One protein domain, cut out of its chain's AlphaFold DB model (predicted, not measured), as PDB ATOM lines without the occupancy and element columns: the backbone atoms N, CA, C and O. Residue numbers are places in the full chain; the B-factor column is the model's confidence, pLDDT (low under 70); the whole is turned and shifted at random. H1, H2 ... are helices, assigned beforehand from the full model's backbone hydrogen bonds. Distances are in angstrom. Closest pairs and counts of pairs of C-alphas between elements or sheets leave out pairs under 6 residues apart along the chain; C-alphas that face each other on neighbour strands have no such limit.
ATOM      1  N   THR A   3      63.351  -9.374 126.531       44.84
ATOM      2  CA  THR A   3      62.661  -8.569 125.499       44.84
ATOM      3  C   THR A   3      61.526  -9.275 124.740       44.84
ATOM      4  O   THR A   3      60.597  -8.620 124.279       44.84
ATOM      5  N   GLN A   4      61.555 -10.607 124.613       49.41
ATOM      6  CA  GLN A   4      60.547 -11.354 123.837       49.41
ATOM      7  C   GLN A   4      59.203 -11.513 124.561       49.41
ATOM      8  O   GLN A   4      58.157 -11.577 123.914       49.41
ATOM      9  N   ILE A   5      59.224 -11.591 125.897       52.91
ATOM     10  CA  ILE A   5      58.008 -11.744 126.711       52.91
ATOM     11  C   ILE A   5      57.224 -10.428 126.723       52.91
ATOM     12  O   ILE A   5      56.000 -10.459 126.582       52.91
ATOM     13  N   ASP A   6      57.928  -9.296 126.791       58.84
ATOM     14  CA  ASP A   6      57.324  -7.961 126.819       58.84
ATOM     15  C   ASP A   6      56.555  -7.653 125.524       58.84
ATOM     16  O   ASP A   6      55.395  -7.241 125.585       58.84
ATOM     17  N   ASN A   7      57.123  -7.967 124.349       73.31
ATOM     18  CA  ASN A   7      56.431  -7.777 123.065       73.31
ATOM     19  C   ASN A   7      55.154  -8.641 122.973       73.31
ATOM     20  O   ASN A   7      54.085  -8.183 122.571       73.31
ATOM     21  N   LEU A   8      55.213  -9.894 123.437       80.12
ATOM     22  CA  LEU A   8      54.053 -10.784 123.393       80.12
ATOM     23  C   LEU A   8      52.922 -10.345 124.336       80.12
ATOM     24  O   LEU A   8      51.743 -10.505 124.011       80.12
ATOM     25  N   ASP A   9      53.269  -9.805 125.504       83.12
ATOM     26  CA  ASP A   9      52.305  -9.222 126.435       83.12
ATOM     27  C   ASP A   9      51.631  -7.972 125.862       83.12
ATOM     28  O   ASP A   9      50.414  -7.810 126.000       83.12
ATOM     29  N   GLU A  10      52.384  -7.117 125.173       84.44
ATOM     30  CA  GLU A  10      51.836  -5.952 124.480       84.44
ATOM     31  C   GLU A  10      50.898  -6.351 123.339       84.44
ATOM     32  O   GLU A  10      49.770  -5.849 123.275       84.44
ATOM     33  N   ILE A  11      51.300  -7.310 122.498       86.00
ATOM     34  CA  ILE A  11      50.460  -7.847 121.417       86.00
ATOM     35  C   ILE A  11      49.171  -8.440 121.993       86.00
ATOM     36  O   ILE A  11      48.075  -8.100 121.539       86.00
ATOM     37  N   ALA A  12      49.272  -9.288 123.020       90.31
ATOM     38  CA  ALA A  12      48.107  -9.899 123.650       90.31
ATOM     39  C   ALA A  12      47.162  -8.833 124.227       90.31
ATOM     40  O   ALA A  12      45.952  -8.882 124.001       90.31
ATOM     41  N   ARG A  13      47.688  -7.817 124.919       88.75
ATOM     42  CA  ARG A  13      46.865  -6.712 125.430       88.75
ATOM     43  C   ARG A  13      46.212  -5.928 124.298       88.75
ATOM     44  O   ARG A  13      45.015  -5.661 124.375       88.75
ATOM     45  N   ALA A  14      46.946  -5.585 123.243       87.25
ATOM     46  CA  ALA A  14      46.407  -4.846 122.104       87.25
ATOM     47  C   ALA A  14      45.285  -5.615 121.387       87.25
ATOM     48  O   ALA A  14      44.310  -5.006 120.938       87.25
ATOM     49  N   MET A  15      45.414  -6.941 121.324       89.88
ATOM     50  CA  MET A  15      44.468  -7.853 120.691       89.88
ATOM     51  C   MET A  15      43.216  -8.092 121.544       89.88
ATOM     52  O   MET A  15      42.105  -7.927 121.050       89.88
ATOM     53  N   PHE A  16      43.372  -8.448 122.822       93.44
ATOM     54  CA  PHE A  16      42.274  -8.952 123.659       93.44
ATOM     55  C   PHE A  16      41.550  -7.885 124.498       93.44
ATOM     56  O   PHE A  16      40.521  -8.183 125.097       93.44
ATOM     57  N   THR A  17      42.036  -6.639 124.547       89.19
ATOM     58  CA  THR A  17      41.342  -5.540 125.264       89.19
ATOM     59  C   THR A  17      40.315  -4.790 124.412       89.19
ATOM     60  O   THR A  17      39.553  -3.974 124.932       89.19
ATOM     61  N   LYS A  18      40.270  -5.059 123.105       88.44
ATOM     62  CA  LYS A  18      39.288  -4.502 122.162       88.44
ATOM     63  C   LYS A  18      38.295  -5.591 121.757       88.44
ATOM     64  O   LYS A  18      38.598  -6.758 121.958       88.44
ATOM     65  N   PRO A  19      37.119  -5.273 121.194       90.06
ATOM     66  CA  PRO A  19      36.283  -6.285 120.547       90.06
ATOM     67  C   PRO A  19      37.042  -6.992 119.406       90.06
ATOM     68  O   PRO A  19      37.892  -6.352 118.781       90.06
ATOM     69  N   PRO A  20      36.747  -8.273 119.107       90.62
ATOM     70  CA  PRO A  20      37.371  -8.963 117.983       90.62
ATOM     71  C   PRO A  20      37.014  -8.254 116.670       90.62
ATOM     72  O   PRO A  20      35.875  -7.819 116.482       90.62
ATOM     73  N   GLY A  21      38.003  -8.124 115.788       88.31
ATOM     74  CA  GLY A  21      37.851  -7.503 114.473       88.31
ATOM     75  C   GLY A  21      37.424  -8.497 113.395       88.31
ATOM     76  O   GLY A  21      37.174  -9.675 113.670       88.31
ATOM     77  N   ASP A  22      37.388  -8.023 112.153       91.88
ATOM     78  CA  ASP A  22      37.161  -8.876 110.986       91.88
ATOM     79  C   ASP A  22      38.290  -9.905 110.814       91.88
ATOM     80  O   ASP A  22      39.387  -9.759 111.352       91.88
ATOM     81  N   VAL A  23      38.028 -10.970 110.054       90.31
ATOM     82  CA  VAL A  23      39.036 -12.002 109.761       90.31
ATOM     83  C   VAL A  23      40.269 -11.363 109.112       90.31
ATOM     84  O   VAL A  23      40.129 -10.571 108.180       90.31
ATOM     85  N   ARG A  24      41.470 -11.713 109.598       87.94
ATOM     86  CA  ARG A  24      42.767 -11.152 109.156       87.94
ATOM     87  C   ARG A  24      42.907  -9.625 109.311       87.94
ATOM     88  O   ARG A  24      43.747  -9.016 108.651       87.94
ATOM     89  N   SER A  25      42.122  -8.978 110.175       86.88
ATOM     90  CA  SER A  25      42.248  -7.532 110.419       86.88
ATOM     91  C   SER A  25      43.442  -7.145 111.305       86.88
ATOM     92  O   SER A  25      43.779  -5.966 111.388       86.88
ATOM     93  N   ILE A  26      44.052  -8.099 112.012       82.62
ATOM     94  CA  ILE A  26      45.219  -7.903 112.878       82.62
ATOM     95  C   ILE A  26      46.433  -8.521 112.189       82.62
ATOM     96  O   ILE A  26      46.483  -9.728 111.967       82.62
ATOM     97  N   GLN A  27      47.430  -7.694 111.883       77.38
ATOM     98  CA  GLN A  27      48.740  -8.169 111.446       77.38
ATOM     99  C   GLN A  27      49.621  -8.379 112.675       77.38
ATOM    100  O   GLN A  27      49.965  -7.422 113.366       77.38
ATOM    101  N   LEU A  28      49.981  -9.633 112.946       73.25
ATOM    102  CA  LEU A  28      50.995  -9.957 113.943       73.25
ATOM    103  C   LEU A  28      52.362  -9.578 113.359       73.25
ATOM    104  O   LEU A  28      52.924 -10.313 112.551       73.25
ATOM    105  N   GLN A  29      52.874  -8.402 113.724       65.00
ATOM    106  CA  GLN A  29      54.242  -8.003 113.400       65.00
ATOM    107  C   GLN A  29      55.199  -8.757 114.328       65.00
ATOM    108  O   GLN A  29      55.562  -8.274 115.395       65.00
ATOM    109  N   LEU A  30      55.548  -9.984 113.949       63.03
ATOM    110  CA  LEU A  30      56.610 -10.741 114.602       63.03
ATOM    111  C   LEU A  30      57.939 -10.168 114.088       63.03
ATOM    112  O   LEU A  30      58.242 -10.302 112.905       63.03
ATOM    113  N   GLU A  31      58.667  -9.433 114.932       55.47
ATOM    114  CA  GLU A  31      59.901  -8.725 114.545       55.47
ATOM    115  C   GLU A  31      60.979  -9.664 113.967       55.47
ATOM    116  O   GLU A  31      61.007 -10.858 114.261       55.47
ATOM    117  N   GLU A  32      61.904  -9.120 113.166       47.47
ATOM    118  CA  GLU A  32      62.954  -9.863 112.439       47.47
ATOM    119  C   GLU A  32      63.909 -10.687 113.333       47.47
ATOM    120  O   GLU A  32      64.524 -11.631 112.841       47.47
ATOM    121  N   GLU A  33      63.971 -10.444 114.652       47.31
ATOM    122  CA  GLU A  33      64.700 -11.308 115.611       47.31
ATOM    123  C   GLU A  33      64.114 -12.735 115.716       47.31
ATOM    124  O   GLU A  33      64.716 -13.636 116.302       47.31
ATOM    125  N   THR A  34      62.950 -12.975 115.108       52.75
ATOM    126  CA  THR A  34      62.333 -14.301 114.960       52.75
ATOM    127  C   THR A  34      62.959 -15.157 113.855       52.75
ATOM    128  O   THR A  34      62.781 -16.378 113.860       52.75
ATOM    129  N   ALA A  35      63.747 -14.561 112.952       49.81
ATOM    130  CA  ALA A  35      64.457 -15.284 111.900       49.81
ATOM    131  C   ALA A  35      65.527 -16.227 112.473       49.81
ATOM    132  O   ALA A  35      65.658 -17.364 112.016       49.81
ATOM    133  N   ASP A  36      66.238 -15.807 113.523       48.44
ATOM    134  CA  ASP A  36      67.294 -16.616 114.134       48.44
ATOM    135  C   ASP A  36      66.718 -17.869 114.812       48.44
ATOM    136  O   ASP A  36      67.222 -18.969 114.602       48.44
ATOM    137  N   ILE A  37      65.600 -17.758 115.538       52.22
ATOM    138  CA  ILE A  37      64.955 -18.905 116.208       52.22
ATOM    139  C   ILE A  37      64.291 -19.844 115.199       52.22
ATOM    140  O   ILE A  37      64.439 -21.063 115.302       52.22
ATOM    141  N   ALA A  38      63.625 -19.299 114.176       53.62
ATOM    142  CA  ALA A  38      63.047 -20.093 113.095       53.62
ATOM    143  C   ALA A  38      64.102 -20.922 112.340       53.62
ATOM    144  O   ALA A  38      63.799 -22.012 111.849       53.62
ATOM    145  N   THR A  39      65.347 -20.437 112.292       54.53
ATOM    146  CA  THR A  39      66.479 -21.148 111.685       54.53
ATOM    147  C   THR A  39      66.947 -22.340 112.538       54.53
ATOM    148  O   THR A  39      67.417 -23.330 111.978       54.53
ATOM    149  N   TYR A  40      66.781 -22.299 113.868       55.91
ATOM    150  CA  TYR A  40      67.192 -23.375 114.788       55.91
ATOM    151  C   TYR A  40      66.070 -24.367 115.154       55.91
ATOM    152  O   TYR A  40      66.341 -25.562 115.260       55.91
ATOM    153  N   GLU A  41      64.824 -23.914 115.339       58.72
ATOM    154  CA  GLU A  41      63.683 -24.750 115.781       58.72
ATOM    155  C   GLU A  41      62.712 -25.135 114.650       58.72
ATOM    156  O   GLU A  41      61.827 -25.982 114.829       58.72
ATOM    157  N   GLY A  42      62.885 -24.530 113.472       65.50
ATOM    158  CA  GLY A  42      61.930 -24.584 112.373       65.50
ATOM    159  C   GLY A  42      60.818 -23.544 112.536       65.50
ATOM    160  O   GLY A  42      60.258 -23.358 113.617       65.50
ATOM    161  N   VAL A  43      60.480 -22.879 111.429       69.19
ATOM    162  CA  VAL A  43      59.460 -21.814 111.355       69.19
ATOM    163  C   VAL A  43      58.125 -22.264 111.964       69.19
ATOM    164  O   VAL A  43      57.520 -21.526 112.738       69.19
ATOM    165  N   ASP A  44      57.694 -23.491 111.670       69.31
ATOM    166  CA  ASP A  44      56.391 -24.006 112.102       69.31
ATOM    167  C   ASP A  44      56.291 -24.156 113.630       69.31
ATOM    168  O   ASP A  44      55.273 -23.794 114.225       69.31
ATOM    169  N   SER A  45      57.355 -24.641 114.282       75.94
ATOM    170  CA  SER A  45      57.425 -24.776 115.744       75.94
ATOM    171  C   SER A  45      57.374 -23.410 116.425       75.94
ATOM    172  O   SER A  45      56.668 -23.223 117.417       75.94
ATOM    173  N   PHE A  46      58.090 -22.436 115.859       79.12
ATOM    174  CA  PHE A  46      58.126 -21.076 116.374       79.12
ATOM    175  C   PHE A  46      56.749 -20.397 116.283       79.12
ATOM    176  O   PHE A  46      56.238 -19.886 117.282       79.12
ATOM    177  N   VAL A  47      56.109 -20.452 115.110       80.81
ATOM    178  CA  VAL A  47      54.762 -19.896 114.903       80.81
ATOM    179  C   VAL A  47      53.756 -20.563 115.840       80.81
ATOM    180  O   VAL A  47      52.974 -19.868 116.491       80.81
ATOM    181  N   PHE A  48      53.810 -21.891 115.982       85.31
ATOM    182  CA  PHE A  48      52.961 -22.611 116.929       85.31
ATOM    183  C   PHE A  48      53.127 -22.087 118.362       85.31
ATOM    184  O   PHE A  48      52.127 -21.797 119.019       85.31
ATOM    185  N   ASN A  49      54.365 -21.927 118.836       86.00
ATOM    186  CA  ASN A  49      54.648 -21.460 120.193       86.00
ATOM    187  C   ASN A  49      54.079 -20.058 120.446       86.00
ATOM    188  O   ASN A  49      53.436 -19.832 121.472       86.00
ATOM    189  N   ILE A  50      54.247 -19.132 119.499       88.25
ATOM    190  CA  ILE A  50      53.696 -17.777 119.610       88.25
ATOM    191  C   ILE A  50      52.167 -17.804 119.676       88.25
ATOM    192  O   ILE A  50      51.577 -17.204 120.576       88.25
ATOM    193  N   LEU A  51      51.511 -18.529 118.768       91.06
ATOM    194  CA  LEU A  51      50.048 -18.617 118.738       91.06
ATOM    195  C   LEU A  51      49.489 -19.292 119.992       91.06
ATOM    196  O   LEU A  51      48.460 -18.863 120.525       91.06
ATOM    197  N   PHE A  52      50.180 -20.314 120.496       91.62
ATOM    198  CA  PHE A  52      49.829 -20.982 121.741       91.62
ATOM    199  C   PHE A  52      49.906 -20.021 122.930       91.62
ATOM    200  O   PHE A  52      48.948 -19.909 123.697       91.62
ATOM    201  N   LEU A  53      51.003 -19.276 123.054       91.69
ATOM    202  CA  LEU A  53      51.180 -18.303 124.127       91.69
ATOM    203  C   LEU A  53      50.187 -17.134 124.024       91.69
ATOM    204  O   LEU A  53      49.649 -16.714 125.047       91.69
ATOM    205  N   LEU A  54      49.881 -16.641 122.817       92.25
ATOM    206  CA  LEU A  54      48.827 -15.640 122.608       92.25
ATOM    207  C   LEU A  54      47.462 -16.166 123.047       92.25
ATOM    208  O   LEU A  54      46.733 -15.469 123.750       92.25
ATOM    209  N   THR A  55      47.131 -17.406 122.685       94.19
ATOM    210  CA  THR A  55      45.881 -18.063 123.093       94.19
ATOM    211  C   THR A  55      45.796 -18.166 124.616       94.19
ATOM    212  O   THR A  55      44.777 -17.808 125.206       94.19
ATOM    213  N   TYR A  56      46.886 -18.585 125.261       94.25
ATOM    214  CA  TYR A  56      46.990 -18.675 126.714       94.25
ATOM    215  C   TYR A  56      46.807 -17.309 127.395       94.25
ATOM    216  O   TYR A  56      45.957 -17.163 128.274       94.25
ATOM    217  N   LYS A  57      47.530 -16.274 126.946       93.88
ATOM    218  CA  LYS A  57      47.377 -14.904 127.464       93.88
ATOM    219  C   LYS A  57      45.964 -14.366 127.228       93.88
ATOM    220  O   LYS A  57      45.399 -13.725 128.110       93.88
ATOM    221  N   GLY A  58      45.357 -14.667 126.081       95.00
ATOM    222  CA  GLY A  58      43.974 -14.307 125.777       95.00
ATOM    223  C   GLY A  58      42.979 -14.897 126.773       95.00
ATOM    224  O   GLY A  58      42.095 -14.186 127.244       95.00
ATOM    225  N   MET A  59      43.153 -16.159 127.171       96.44
ATOM    226  CA  MET A  59      42.319 -16.773 128.211       96.44
ATOM    227  C   MET A  59      42.474 -16.088 129.571       96.44
ATOM    228  O   MET A  59      41.478 -15.866 130.265       96.44
ATOM    229  N   GLN A  60      43.703 -15.722 129.939       95.31
ATOM    230  CA  GLN A  60      43.969 -14.995 131.177       95.31
ATOM    231  C   GLN A  60      43.323 -13.604 131.154       95.31
ATOM    232  O   GLN A  60      42.656 -13.226 132.114       95.31
ATOM    233  N   ILE A  61      43.464 -12.863 130.049       94.88
ATOM    234  CA  ILE A  61      42.931 -11.500 129.898       94.88
ATOM    235  C   ILE A  61      41.399 -11.494 129.853       94.88
ATOM    236  O   ILE A  61      40.770 -10.688 130.533       94.88
ATOM    237  N   LEU A  62      40.792 -12.370 129.048       95.62
ATOM    238  CA  LEU A  62      39.348 -12.357 128.811       95.62
ATOM    239  C   LEU A  62      38.555 -13.012 129.946       95.62
ATOM    240  O   LEU A  62      37.428 -12.598 130.221       95.62
ATOM    241  N   PHE A  63      39.107 -14.055 130.571       96.12
ATOM    242  CA  PHE A  63      38.343 -14.944 131.453       96.12
ATOM    243  C   PHE A  63      39.008 -15.210 132.808       96.12
ATOM    244  O   PHE A  63      38.381 -15.837 133.659       96.12
ATOM    245  N   GLY A  64      40.253 -14.769 133.024       95.00
ATOM    246  CA  GLY A  64      41.004 -15.078 134.242       95.00
ATOM    247  C   GLY A  64      41.350 -16.563 134.386       95.00
ATOM    248  O   GLY A  64      41.475 -17.048 135.508       95.00
ATOM    249  N   LEU A  65      41.456 -17.295 133.270       94.69
ATOM    250  CA  LEU A  65      41.728 -18.734 133.254       94.69
ATOM    251  C   LEU A  65      43.186 -19.026 132.891       94.69
ATOM    252  O   LEU A  65      43.728 -18.438 131.959       94.69
ATOM    253  N   ASP A  66      43.783 -19.992 133.583       92.19
ATOM    254  CA  ASP A  66      45.144 -20.508 133.377       92.19
ATOM    255  C   ASP A  66      45.164 -21.935 132.801       92.19
ATOM    256  O   ASP A  66      46.221 -22.504 132.543       92.19
ATOM    257  N   ASN A  67      43.995 -22.540 132.588       87.62
ATOM    258  CA  ASN A  67      43.881 -23.908 132.110       87.62
ATOM    259  C   ASN A  67      42.826 -24.012 131.010       87.62
ATOM    260  O   ASN A  67      41.659 -23.668 131.209       87.62
ATOM    261  N   PHE A  68      43.239 -24.536 129.854       88.06
ATOM    262  CA  PHE A  68      42.375 -24.697 128.685       88.06
ATOM    263  C   PHE A  68      41.166 -25.592 128.978       88.06
ATOM    264  O   PHE A  68      40.073 -25.351 128.475       88.06
ATOM    265  N   MET A  69      41.328 -26.582 129.854       87.06
ATOM    266  CA  MET A  69      40.255 -27.501 130.241       87.06
ATOM    267  C   MET A  69      39.103 -26.823 130.989       87.06
ATOM    268  O   MET A  69      38.013 -27.381 131.057       87.06
ATOM    269  N   HIS A  70      39.320 -25.629 131.544       91.06
ATOM    270  CA  HIS A  70      38.272 -24.852 132.208       91.06
ATOM    271  C   HIS A  70      37.494 -23.949 131.240       91.06
ATOM    272  O   HIS A  70      36.517 -23.317 131.641       91.06
ATOM    273  N   LEU A  71      37.910 -23.882 129.972       94.00
ATOM    274  CA  LEU A  71      37.295 -23.030 128.970       94.00
ATOM    275  C   LEU A  71      35.934 -23.599 128.542       94.00
ATOM    276  O   LEU A  71      35.820 -24.697 127.987       94.00
ATOM    277  N   GLN A  72      34.871 -22.834 128.767       95.50
ATOM    278  CA  GLN A  72      33.544 -23.167 128.254       95.50
ATOM    279  C   GLN A  72      33.479 -22.958 126.738       95.50
ATOM    280  O   GLN A  72      34.214 -22.144 126.177       95.50
ATOM    281  N   LYS A  73      32.542 -23.633 126.059       95.31
ATOM    282  CA  LYS A  73      32.409 -23.535 124.596       95.31
ATOM    283  C   LYS A  73      32.199 -22.096 124.121       95.31
ATOM    284  O   LYS A  73      32.802 -21.677 123.144       95.31
ATOM    285  N   THR A  74      31.386 -21.326 124.836       96.75
ATOM    286  CA  THR A  74      31.113 -19.914 124.525       96.75
ATOM    287  C   THR A  74      32.345 -19.023 124.698       96.75
ATOM    288  O   THR A  74      32.559 -18.112 123.901       96.75
ATOM    289  N   GLN A  75      33.178 -19.302 125.704       97.00
ATOM    290  CA  GLN A  75      34.452 -18.613 125.925       97.00
ATOM    291  C   GLN A  75      35.457 -18.963 124.826       97.00
ATOM    292  O   GLN A  75      36.111 -18.072 124.285       97.00
ATOM    293  N   PHE A  76      35.523 -20.239 124.436       97.00
ATOM    294  CA  PHE A  76      36.307 -20.677 123.287       97.00
ATOM    295  C   PHE A  76      35.856 -20.005 121.995       97.00
ATOM    296  O   PHE A  76      36.691 -19.520 121.244       97.00
ATOM    297  N   ASP A  77      34.552 -19.906 121.752       96.62
ATOM    298  CA  ASP A  77      34.024 -19.258 120.549       96.62
ATOM    299  C   ASP A  77      34.377 -17.775 120.485       96.62
ATOM    300  O   ASP A  77      34.633 -17.244 119.405       96.62
ATOM    301  N   LEU A  78      34.429 -17.096 121.632       96.88
ATOM    302  CA  LEU A  78      34.918 -15.725 121.692       96.88
ATOM    303  C   LEU A  78      36.426 -15.658 121.423       96.88
ATOM    304  O   LEU A  78      36.847 -14.885 120.566       96.88
ATOM    305  N   LEU A  79      37.226 -16.494 122.088       96.81
ATOM    306  CA  LEU A  79      38.674 -16.584 121.869       96.81
ATOM    307  C   LEU A  79      39.007 -16.891 120.399       96.81
ATOM    308  O   LEU A  79      39.899 -16.281 119.815       96.81
ATOM    309  N   GLN A  80      38.229 -17.769 119.767       96.94
ATOM    310  CA  GLN A  80      38.353 -18.121 118.360       96.94
ATOM    311  C   GLN A  80      38.118 -16.919 117.443       96.94
ATOM    312  O   GLN A  80      38.818 -16.773 116.444       96.94
ATOM    313  N   LYS A  81      37.163 -16.038 117.764       96.69
ATOM    314  CA  LYS A  81      36.935 -14.816 116.976       96.69
ATOM    315  C   LYS A  81      38.155 -13.906 116.992       96.69
ATOM    316  O   LYS A  81      38.525 -13.406 115.939       96.69
ATOM    317  N   TYR A  82      38.799 -13.747 118.145       96.12
ATOM    318  CA  TYR A  82      40.045 -12.989 118.235       96.12
ATOM    319  C   TYR A  82      41.148 -13.614 117.390       96.12
ATOM    320  O   TYR A  82      41.752 -12.925 116.574       96.12
ATOM    321  N   MET A  83      41.386 -14.920 117.534       95.50
ATOM    322  CA  MET A  83      42.418 -15.588 116.736       95.50
ATOM    323  C   MET A  83      42.128 -15.495 115.235       95.50
ATOM    324  O   MET A  83      43.048 -15.258 114.455       95.50
ATOM    325  N   ASN A  84      40.855 -15.549 114.832       95.44
ATOM    326  CA  ASN A  84      40.469 -15.319 113.443       95.44
ATOM    327  C   ASN A  84      40.817 -13.898 112.976       95.44
ATOM    328  O   ASN A  84      41.221 -13.718 111.826       95.44
ATOM    329  N   SER A  85      40.695 -12.889 113.846       93.56
ATOM    330  CA  SER A  85      41.142 -11.527 113.535       93.56
ATOM    331  C   SER A  85      42.648 -11.472 113.273       93.56
ATOM    332  O   SER A  85      43.082 -10.702 112.426       93.56
ATOM    333  N   ALA A  86      43.432 -12.329 113.929       90.38
ATOM    334  CA  ALA A  86      44.861 -12.510 113.667       90.38
ATOM    335  C   ALA A  86      45.174 -13.454 112.486       90.38
ATOM    336  O   ALA A  86      46.343 -13.691 112.200       90.38
ATOM    337  N   GLY A  87      44.157 -13.991 111.800       91.00
ATOM    338  CA  GLY A  87      44.318 -14.882 110.646       91.00
ATOM    339  C   GLY A  87      44.494 -16.363 110.983       91.00
ATOM    340  O   GLY A  87      44.844 -17.138 110.102       91.00
ATOM    341  N   TYR A  88      44.230 -16.778 112.226       93.06
ATOM    342  CA  TYR A  88      44.436 -18.161 112.658       93.06
ATOM    343  C   TYR A  88      43.191 -18.780 113.292       93.06
ATOM    344  O   TYR A  88      42.517 -18.193 114.139       93.06
TER     345      TYR A  88
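AT A GLANCE: This is residues 3 to 88 of the 121 residues of an uncharacterized protein of viral metagenome (UniProt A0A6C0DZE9). One long helix, H3, forms the core of this small helical domain, with H1 crossing it and H4 packing obliquely on its later part, residues 55 to 63. The short helix H2 makes a corner with the beginning of H3, and a long stretch without a named element, residues 17 to 33, leads from the end of H1 to H2. The printed part has 86 residues with four named helices, H1, H2, H3 and H4 in that order along the chain, and no named strand; the class is all helix. The whole is compact, with a radius of gyration of the C-alphas of 13.2 A, and spans 38 by 27 by 21 A.

IN THESE COORDINATES: H1 comes first, residues 3 to 16, and is 20.5 A long from first to last C-alpha, with C-alpha 3 at (62.661, -8.569, 125.499). H2 is residues 34 to 41 and measures 10.6 A. H3 is residues 43 to 63, the longest helix with 21 residues, and runs 30.0 A from C-alpha 43 at (59.460, -21.814, 111.355) to C-alpha 63 at (38.343, -14.944, 131.453). H4 is residues 73 to 85, 18.5 A long, and ends with C-alpha 85 at (41.142, -11.527, 113.535).

HOW THE PARTS SIT: H3 is the hub and touches the three other helices. H1 and H3 touch, and their closest C-alphas, those of Ala 12 and Leu 54, are 5.9 A apart. These two run the same way at a steep tilt of 54 degrees. H3 touches H4 with residues 55 to 63 alone; the closest C-alphas, those of Gly 58 and Leu 79, are 7.0 A apart. H3 and H4 run opposite ways at a steep tilt of 51 degrees. H2 and H3 touch only at the corner by their link, H3 with residues 43 to 46 alone, and their closest C-alphas are those of Ala 38 and Phe 46, 6.0 A apart. Their tilt of 68 degrees is steep, only just short of about perpendicular, and they run opposite ways. H1 and H4 are close but not clearly touching, with the C-alphas of Phe 16 and Tyr 82 the closest at 7.1 A. H2 is apart from H4 and from H1. In H2, H3 and H4 every pair of O i and N i+4 is within hydrogen-bond range; in H1 9 of 10 are.

THE WHOLE: The two C-alphas farthest apart, those of Asp 36 and Thr 74, are 37.8 A apart. The printed part has no cut. The link from H1 to H2 is long, with 17 residues; the link from H2 to H3 is tight, with 1 residue, and the link from H3 to H4 is short, with 9. The mean pLDDT of the printed part is 82.3, and it is under 70 in residues 3 to 6 and 29 to 44.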